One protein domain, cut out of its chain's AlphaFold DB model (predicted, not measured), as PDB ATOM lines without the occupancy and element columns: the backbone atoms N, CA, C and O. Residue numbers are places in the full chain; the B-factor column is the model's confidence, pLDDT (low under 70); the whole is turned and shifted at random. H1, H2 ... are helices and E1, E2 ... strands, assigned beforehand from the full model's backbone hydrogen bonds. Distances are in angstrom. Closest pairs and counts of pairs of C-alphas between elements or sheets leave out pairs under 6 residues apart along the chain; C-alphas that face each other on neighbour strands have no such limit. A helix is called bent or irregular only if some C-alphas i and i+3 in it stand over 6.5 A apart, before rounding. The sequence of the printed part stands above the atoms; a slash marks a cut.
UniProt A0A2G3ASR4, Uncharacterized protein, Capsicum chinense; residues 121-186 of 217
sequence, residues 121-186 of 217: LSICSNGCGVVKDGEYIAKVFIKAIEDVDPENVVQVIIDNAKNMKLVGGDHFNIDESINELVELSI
ATOM      1  N   LEU A 121      42.254-117.982   3.068       91.62
ATOM      2  CA  LEU A 121      42.792-118.449   4.339       91.62
ATOM      3  C   LEU A 121      41.962-119.627   4.858       91.62
ATOM      4  O   LEU A 121      40.734-119.568   4.887       91.62
ATOM      5  N   SER A 122      42.643-120.672   5.319       90.44
ATOM      6  CA  SER A 122      42.021-121.763   6.073       90.44
ATOM      7  C   SER A 122      42.223-121.522   7.567       90.44
ATOM      8  O   SER A 122      43.345-121.259   8.004       90.44
ATOM      9  N   ILE A 123      41.150-121.613   8.352       86.56
ATOM     10  CA  ILE A 123      41.200-121.476   9.812       86.56
ATOM     11  C   ILE A 123      41.250-122.879  10.410       86.56
ATOM     12  O   ILE A 123      40.334-123.664  10.198       86.56
ATOM     13  N   CYS A 124      42.300-123.193  11.166       85.50
ATOM     14  CA  CYS A 124      42.438-124.482  11.842       85.50
ATOM     15  C   CYS A 124      42.439-124.269  13.356       85.50
ATOM     16  O   CYS A 124      43.205-123.442  13.853       85.50
ATOM     17  N   SER A 125      41.626-125.028  14.087       79.81
ATOM     18  CA  SER A 125      41.622-125.015  15.553       79.81
ATOM     19  C   SER A 125      41.899-126.404  16.102       79.81
ATOM     20  O   SER A 125      41.262-127.370  15.692       79.81
ATOM     21  N   ASN A 126      42.799-126.481  17.080       74.00
ATOM     22  CA  ASN A 126      42.980-127.658  17.914       74.00
ATOM     23  C   ASN A 126      42.357-127.415  19.298       74.00
ATOM     24  O   ASN A 126      42.728-126.500  20.038       74.00
ATOM     25  N   GLY A 127      41.375-128.230  19.659       66.19
ATOM     26  CA  GLY A 127      40.891-128.344  21.023       66.19
ATOM     27  C   GLY A 127      41.973-128.973  21.897       66.19
ATOM     28  O   GLY A 127      42.639-129.928  21.512       66.19
ATOM     29  N   CYS A 128      42.193-128.428  23.091       64.00
ATOM     30  CA  CYS A 128      43.110-129.030  24.055       64.00
ATOM     31  C   CYS A 128      42.556-128.895  25.472       64.00
ATOM     32  O   CYS A 128      42.303-127.772  25.920       64.00
ATOM     33  N   GLY A 129      42.400-130.049  26.137       58.72
ATOM     34  CA  GLY A 129      42.503-130.299  27.586       58.72
ATOM     35  C   GLY A 129      41.537-129.601  28.547       58.72
ATOM     36  O   GLY A 129      41.384-130.043  29.679       58.72
ATOM     37  N   VAL A 130      40.877-128.525  28.134       59.97
ATOM     38  CA  VAL A 130      39.916-127.779  28.946       59.97
ATOM     39  C   VAL A 130      38.556-127.953  28.300       59.97
ATOM     40  O   VAL A 130      38.384-127.591  27.133       59.97
ATOM     41  N   VAL A 131      37.595-128.496  29.051       59.31
ATOM     42  CA  VAL A 131      36.196-128.572  28.622       59.31
ATOM     43  C   VAL A 131      35.711-127.144  28.387       59.31
ATOM     44  O   VAL A 131      35.479-126.382  29.322       59.31
ATOM     45  N   LYS A 132      35.638-126.755  27.119       68.12
ATOM     46  CA  LYS A 132      35.081-125.480  26.676       68.12
ATOM     47  C   LYS A 132      33.705-125.766  26.120       68.12
ATOM     48  O   LYS A 132      33.565-126.684  25.316       68.12
ATOM     49  N   ASP A 133      32.721-125.000  26.555       74.69
ATOM     50  CA  ASP A 133      31.374-125.095  26.015       74.69
ATOM     51  C   ASP A 133      31.362-124.799  24.503       74.69
ATOM     52  O   ASP A 133      32.157-123.983  24.018       74.69
ATOM     53  N   GLY A 134      30.472-125.472  23.768       69.75
ATOM     54  CA  GLY A 134      30.322-125.318  22.320       69.75
ATOM     55  C   GLY A 134      30.055-123.862  21.938       69.75
ATOM     56  O   GLY A 134      30.693-123.329  21.034       69.75
ATOM     57  N   GLU A 135      29.228-123.153  22.710       76.19
ATOM     58  CA  GLU A 135      28.897-121.750  22.437       76.19
ATOM     59  C   GLU A 135      30.126-120.824  22.539       76.19
ATOM     60  O   GLU A 135      30.319-119.917  21.725       76.19
ATOM     61  N   TYR A 136      31.004-121.055  23.523       80.31
ATOM     62  CA  TYR A 136      32.245-120.287  23.666       80.31
ATOM     63  C   TYR A 136      33.170-120.497  22.466       80.31
ATOM     64  O   TYR A 136      33.759-119.547  21.947       80.31
ATOM     65  N   ILE A 137      33.292-121.744  22.021       77.50
ATOM     66  CA  ILE A 137      34.117-122.103  20.873       77.50
ATOM     67  C   ILE A 137      33.560-121.448  19.602       77.50
ATOM     68  O   ILE A 137      34.320-120.805  18.877       77.50
ATOM     69  N   ALA A 138      32.247-121.526  19.372       79.38
ATOM     70  CA  ALA A 138      31.588-120.891  18.232       79.38
ATOM     71  C   ALA A 138      31.855-119.378  18.189       79.38
ATOM     72  O   ALA A 138      32.258-118.848  17.154       79.38
ATOM     73  N   LYS A 139      31.745-118.686  19.332       82.06
ATOM     74  CA  LYS A 139      32.059-117.248  19.441       82.06
ATOM     75  C   LYS A 139      33.497-116.919  19.037       82.06
ATOM     76  O   LYS A 139      33.733-115.891  18.405       82.06
ATOM     77  N   VAL A 140      34.464-117.771  19.391       83.62
ATOM     78  CA  VAL A 140      35.871-117.581  18.999       83.62
ATOM     79  C   VAL A 140      36.046-117.731  17.487       83.62
ATOM     80  O   VAL A 140      36.738-116.912  16.884       83.62
ATOM     81  N   PHE A 141      35.401-118.722  16.868       84.12
ATOM     82  CA  PHE A 141      35.464-118.910  15.418       84.12
ATOM     83  C   PHE A 141      34.780-117.789  14.643       84.12
ATOM     84  O   PHE A 141      35.381-117.268  13.710       84.12
ATOM     85  N   ILE A 142      33.577-117.376  15.050       84.75
ATOM     86  CA  ILE A 142      32.853-116.268  14.410       84.75
ATOM     87  C   ILE A 142      33.726-115.013  14.413       84.75
ATOM     88  O   ILE A 142      33.955-114.415  13.368       84.75
ATOM     89  N   LYS A 143      34.321-114.679  15.562       87.19
ATOM     90  CA  LYS A 143      35.232-113.540  15.664       87.19
ATOM     91  C   LYS A 143      36.471-113.681  14.774       87.19
ATOM     92  O   LYS A 143      36.924-112.699  14.196       87.19
ATOM     93  N   ALA A 144      37.037-114.883  14.674       87.12
ATOM     94  CA  ALA A 144      38.180-115.132  13.800       87.12
ATOM     95  C   ALA A 144      37.813-114.962  12.315       87.12
ATOM     96  O   ALA A 144      38.614-114.429  11.555       87.12
ATOM     97  N   ILE A 145      36.610-115.376  11.919       88.00
ATOM     98  CA  ILE A 145      36.081-115.198  10.563       88.00
ATOM     99  C   ILE A 145      35.837-113.710  10.276       88.00
ATOM    100  O   ILE A 145      36.277-113.214   9.244       88.00
ATOM    101  N   GLU A 146      35.220-112.976  11.206       89.50
ATOM    102  CA  GLU A 146      35.031-111.521  11.100       89.50
ATOM    103  C   GLU A 146      36.368-110.772  10.964       89.50
ATOM    104  O   GLU A 146      36.495-109.880  10.127       89.50
ATOM    105  N   ASP A 147      37.391-111.158  11.738       88.31
ATOM    106  CA  ASP A 147      38.733-110.557  11.678       88.31
ATOM    107  C   ASP A 147      39.455-110.828  10.339       88.31
ATOM    108  O   ASP A 147      40.347-110.062   9.950       88.31
ATOM    109  N   VAL A 148      39.115-111.927   9.658       88.12
ATOM    110  CA  VAL A 148      39.688-112.335   8.361       88.12
ATOM    111  C   VAL A 148      38.902-111.773   7.172       88.12
ATOM    112  O   VAL A 148      39.485-111.634   6.092       88.12
ATOM    113  N   ASP A 149      37.652-111.367   7.406       89.81
ATOM    114  CA  ASP A 149      36.584-111.171   6.421       89.81
ATOM    115  C   ASP A 149      36.082-112.523   5.860       89.81
ATOM    116  O   ASP A 149      36.888-113.279   5.300       89.81
ATOM    117  N   PRO A 150      34.778-112.854   5.998       88.06
ATOM    118  CA  PRO A 150      34.209-114.110   5.511       88.06
ATOM    119  C   PRO A 150      34.530-114.425   4.047       88.06
ATOM    120  O   PRO A 150      34.742-115.589   3.720       88.06
ATOM    121  N   GLU A 151      34.627-113.413   3.176       90.06
ATOM    122  CA  GLU A 151      34.938-113.604   1.748       90.06
ATOM    123  C   GLU A 151      36.335-114.201   1.512       90.06
ATOM    124  O   GLU A 151      36.599-114.804   0.472       90.06
ATOM    125  N   ASN A 152      37.239-114.048   2.482       91.38
ATOM    126  CA  ASN A 152      38.603-114.554   2.399       91.38
ATOM    127  C   ASN A 152      38.770-115.939   3.039       91.38
ATOM    128  O   ASN A 152      39.854-116.524   2.935       91.38
ATOM    129  N   VAL A 153      37.752-116.462   3.727       89.75
ATOM    130  CA  VAL A 153      37.826-117.760   4.404       89.75
ATOM    131  C   VAL A 153      37.454-118.869   3.425       89.75
ATOM    132  O   VAL A 153      36.355-118.897   2.886       89.75
ATOM    133  N   VAL A 154      38.375-119.808   3.207       90.31
ATOM    134  CA  VAL A 154      38.164-120.949   2.295       90.31
ATOM    135  C   VAL A 154      37.517-122.118   3.022       90.31
ATOM    136  O   VAL A 154      36.624-122.767   2.493       90.31
ATOM    137  N   GLN A 155      37.999-122.409   4.230       87.94
ATOM    138  CA  GLN A 155      37.516-123.524   5.036       87.94
ATOM    139  C   GLN A 155      37.859-123.319   6.510       87.94
ATOM    140  O   GLN A 155      38.867-122.685   6.849       87.94
ATOM    141  N   VAL A 156      37.051-123.925   7.374       83.75
ATOM    142  CA  VAL A 156      37.312-124.042   8.809       83.75
ATOM    143  C   VAL A 156      37.537-125.519   9.120       83.75
ATOM    144  O   VAL A 156      36.653-126.341   8.906       83.75
ATOM    145  N   ILE A 157      38.737-125.860   9.585       83.75
ATOM    146  CA  ILE A 157      39.114-127.212   9.999       83.75
ATOM    147  C   ILE A 157      39.081-127.261  11.521       83.75
ATOM    148  O   ILE A 157      39.780-126.501  12.202       83.75
ATOM    149  N   ILE A 158      38.279-128.175  12.051       79.06
ATOM    150  CA  ILE A 158      38.103-128.380  13.484       79.06
ATOM    151  C   ILE A 158      38.389-129.852  13.797       79.06
ATOM    152  O   ILE A 158      38.149-130.714  12.953       79.06
ATOM    153  N   ASP A 159      38.949-130.140  14.975       77.62
ATOM    154  CA  ASP A 159      39.126-131.522  15.426       77.62
ATOM    155  C   ASP A 159      37.783-132.237  15.678       77.62
ATOM    156  O   ASP A 159      36.713-131.626  15.693       77.62
ATOM    157  N   ASN A 160      37.842-133.556  15.872       75.56
ATOM    158  CA  ASN A 160      36.660-134.403  16.025       75.56
ATOM    159  C   ASN A 160      36.069-134.416  17.451       75.56
ATOM    160  O   ASN A 160      35.198-135.234  17.764       75.56
ATOM    161  N   ALA A 161      36.547-133.560  18.362       72.81
ATOM    162  CA  ALA A 161      36.087-133.584  19.743       72.81
ATOM    163  C   ALA A 161      34.580-133.283  19.827       72.81
ATOM    164  O   ALA A 161      34.032-132.491  19.061       72.81
ATOM    165  N   LYS A 162      33.890-133.865  20.818       73.94
ATOM    166  CA  LYS A 162      32.427-133.741  20.982       73.94
ATOM    167  C   LYS A 162      31.919-132.292  20.903       73.94
ATOM    168  O   LYS A 162      30.923-132.021  20.239       73.94
ATOM    169  N   ASN A 163      32.617-131.359  21.549       72.38
ATOM    170  CA  ASN A 163      32.218-129.949  21.569       72.38
ATOM    171  C   ASN A 163      32.485-129.245  20.229       72.38
ATOM    172  O   ASN A 163      31.801-128.282  19.907       72.38
ATOM    173  N   MET A 164      33.438-129.736  19.436       72.19
ATOM    174  CA  MET A 164      33.712-129.241  18.087       72.19
ATOM    175  C   MET A 164      32.674-129.726  17.074       72.19
ATOM    176  O   MET A 164      32.277-128.950  16.207       72.19
ATOM    177  N   LYS A 165      32.158-130.955  17.239       70.38
ATOM    178  CA  LYS A 165      31.024-131.469  16.449       70.38
ATOM    179  C   LYS A 165      29.774-130.607  16.612       70.38
ATOM    180  O   LYS A 165      29.178-130.210  15.617       70.38
ATOM    181  N   LEU A 166      29.419-130.282  17.860       71.25
ATOM    182  CA  LEU A 166      28.289-129.398  18.181       71.25
ATOM    183  C   LEU A 166      28.418-128.040  17.480       71.25
ATOM    184  O   LEU A 166      27.479-127.565  16.856       71.25
ATOM    185  N   VAL A 167      29.613-127.446  17.517       70.81
ATOM    186  CA  VAL A 167      29.893-126.167  16.849       70.81
ATOM    187  C   VAL A 167      29.754-126.275  15.332       70.81
ATOM    188  O   VAL A 167      29.132-125.417  14.712       70.81
ATOM    189  N   GLY A 168      30.322-127.326  14.740       63.84
ATOM    190  CA  GLY A 168      30.249-127.575  13.308       63.84
ATOM    191  C   GLY A 168      28.813-127.722  12.794       63.84
ATOM    192  O   GLY A 168      28.452-127.084  11.807       63.84
ATOM    193  N   GLY A 169      27.990-128.515  13.484       67.75
ATOM    194  CA  GLY A 169      26.586-128.722  13.127       67.75
ATOM    195  C   GLY A 169      25.730-127.470  13.330       67.75
ATOM    196  O   GLY A 169      25.189-126.930  12.367       67.75
ATOM    197  N   ASP A 170      25.658-126.971  14.567       67.31
ATOM    198  CA  ASP A 170      24.667-125.956  14.959       67.31
ATOM    199  C   ASP A 170      25.012-124.539  14.473       67.31
ATOM    200  O   ASP A 170      24.119-123.725  14.237       67.31
ATOM    201  N   HIS A 171      26.305-124.217  14.335       67.81
ATOM    202  CA  HIS A 171      26.759-122.854  14.025       67.81
ATOM    203  C   HIS A 171      27.375-122.694  12.634       67.81
ATOM    204  O   HIS A 171      27.391-121.575  12.118       67.81
ATOM    205  N   PHE A 172      27.875-123.774  12.029       67.25
ATOM    206  CA  PHE A 172      28.544-123.731  10.723       67.25
ATOM    207  C   PHE A 172      27.834-124.535   9.626       67.25
ATOM    208  O   PHE A 172      28.322-124.540   8.500       67.25
ATOM    209  N   ASN A 173      26.670-125.127   9.929       60.97
ATOM    210  CA  ASN A 173      25.774-125.798   8.981       60.97
ATOM    211  C   ASN A 173      26.529-126.741   8.021       60.97
ATOM    212  O   ASN A 173      26.516-126.553   6.803       60.97
ATOM    213  N   ILE A 174      27.246-127.716   8.591       57.81
ATOM    214  CA  ILE A 174      27.949-128.762   7.832       57.81
ATOM    215  C   ILE A 174      26.921-129.597   7.049       57.81
ATOM    216  O   ILE A 174      25.934-130.054   7.621       57.81
ATOM    217  N   ASP A 175      27.157-129.794   5.746       53.56
ATOM    218  CA  ASP A 175      26.359-130.679   4.885       53.56
ATOM    219  C   ASP A 175      26.324-132.098   5.484       53.56
ATOM    220  O   ASP A 175      27.364-132.660   5.833       53.56
ATOM    221  N   GLU A 176      25.128-132.671   5.614       51.31
ATOM    222  CA  GLU A 176      24.859-133.968   6.248       51.31
ATOM    223  C   GLU A 176      25.674-135.121   5.620       51.31
ATOM    224  O   GLU A 176      25.993-136.089   6.306       51.31
ATOM    225  N   SER A 177      26.122-134.977   4.363       47.91
ATOM    226  CA  SER A 177      27.026-135.921   3.684       47.91
ATOM    227  C   SER A 177      28.463-135.953   4.235       47.91
ATOM    228  O   SER A 177      29.171-136.942   4.053       47.91
ATOM    229  N   ILE A 178      28.911-134.914   4.952       49.03
ATOM    230  CA  ILE A 178      30.231-134.879   5.607       49.03
ATOM    231  C   ILE A 178      30.221-135.648   6.937       49.03
ATOM    232  O   ILE A 178      31.280-136.101   7.376       49.03
ATOM    233  N   ASN A 179      29.055-135.890   7.550       49.53
ATOM    234  CA  ASN A 179      28.974-136.680   8.785       49.53
ATOM    235  C   ASN A 179      29.501-138.118   8.604       49.53
ATOM    236  O   ASN A 179      30.130-138.638   9.523       49.53
ATOM    237  N   GLU A 180      29.357-138.722   7.418       49.88
ATOM    238  CA  GLU A 180      29.940-140.042   7.108       49.88
ATOM    239  C   GLU A 180      31.483-140.025   7.081       49.88
ATOM    240  O   GLU A 180      32.127-140.995   7.475       49.88
ATOM    241  N   LEU A 181      32.112-138.912   6.682       45.66
ATOM    242  CA  LEU A 181      33.577-138.757   6.702       45.66
ATOM    243  C   LEU A 181      34.124-138.507   8.116       45.66
ATOM    244  O   LEU A 181      35.280-138.821   8.396       45.66
ATOM    245  N   VAL A 182      33.300-137.967   9.016       46.81
ATOM    246  CA  VAL A 182      33.635-137.713  10.429       46.81
ATOM    247  C   VAL A 182      33.673-139.010  11.256       46.81
ATOM    248  O   VAL A 182      34.375-139.078  12.272       46.81
ATOM    249  N   GLU A 183      32.973-140.058  10.810       49.44
ATOM    250  CA  GLU A 183      33.046-141.410  11.384       49.44
ATOM    251  C   GLU A 183      34.290-142.198  10.946       49.44
ATOM    252  O   GLU A 183      34.648-143.178  11.592       49.44
ATOM    253  N   LEU A 184      35.025-141.731   9.930       45.72
ATOM    254  CA  LEU A 184      36.325-142.288   9.521       45.72
ATOM    255  C   LEU A 184      37.510-141.734  10.341       45.72
ATOM    256  O   LEU A 184      38.661-141.809   9.906       45.72
ATOM    257  N   SER A 185      37.237-141.170  11.525       48.22
ATOM    258  CA  SER A 185      38.251-140.759  12.505       48.22
ATOM    259  C   SER A 185      39.236-141.901  12.746       48.22
ATOM    260  O   SER A 185      38.830-143.011  13.087       48.22
ATOM    261  N   ILE A 186      40.534-141.621  12.612       50.25
ATOM    262  CA  ILE A 186      41.630-142.529  12.990       50.25
ATOM    263  C   ILE A 186      41.768-142.512  14.522       50.25
ATOM    264  O   ILE A 186      42.831-142.242  15.076       50.25
TER     265      ILE A 186
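AT A GLANCE: This is residues 121 to 186 of the 217 residues of an uncharacterized protein of Capsicum chinense (UniProt A0A2G3ASR4). A short ribbon of two parallel strands, E1 beside E2, has the long helix H1 packed over one face, while H2 packs by the side of E2 and meets the first residues of H1 as one limb of a V. The small helix H3 lies at the far end of the domain, apart from the four other elements. The printed part has 66 residues, with two named strands and three named helices in the order E1, H1, E2, H2, H3, and the class is mixed, helices and strands. It is compact and rounded, with a radius of gyration of the C-alphas of 11.9 A and spans of 31 by 28 by 20 A.

IN THESE COORDINATES: E1 is residues 121 to 125, 13.0 A long, and begins at C-alpha 121 at (42.792, -118.449, 4.339). H1, residues 134 to 148, runs 21.2 A to C-alpha 148 at (39.688, -112.335, 8.361). E2 is residues 153 to 158, 14.0 A long. H2 is residues 162 to 172, 14.9 A long. H3, residues 176 to 182, is 10.4 A long and ends at C-alpha 182 at (33.635, -137.713, 10.429). H3 is neither bent nor irregular, but only just: C-alphas 177 and 180 are 6.1 A apart.

HOW THE PARTS SIT: E1 and E2 are parallel neighbours at 15 degrees; N 123 and O 155 are 2.9 A apart and N 157 and O 123 are 2.8 A apart, both within hydrogen-bond range. E1, H1 and E2 form a strand-helix-strand unit, two parallel neighbour strands with a helix between them in the chain, and its crossover is right-handed. The closest C-alphas of H1 and E2 are those of Ile 145 and Val 153, 6.9 A apart. H1 touches H2 with residues 134 to 138 alone; their closest C-alphas, of Gly 134 and Asn 163, are 5.1 A apart. These helices run the same way at a steep tilt of 52 degrees. The closest C-alphas of E2 and H2, of Ile 158 and Met 164, are 6.4 A apart. E1 and H2 are apart, and H3 is apart from E1, H1, E2 and H2. In H1 and H2 every O i to N i+4 pair is within hydrogen-bond range; in H3 1 of 3 is, beside 3 of 4 O i to N i+3 pairs.

THE WHOLE: The two C-alphas farthest apart, of Asp 149 and Ile 186, are 32.4 A apart. The printed part has no cut. The link from E1 to H1 is short, with 8 residues, and the other three are tight. The mean pLDDT of the printed part is 72.4; residues 127 to 132, residue 134 and residues 168 to 186 are under 70, and H3 has a mean of 49.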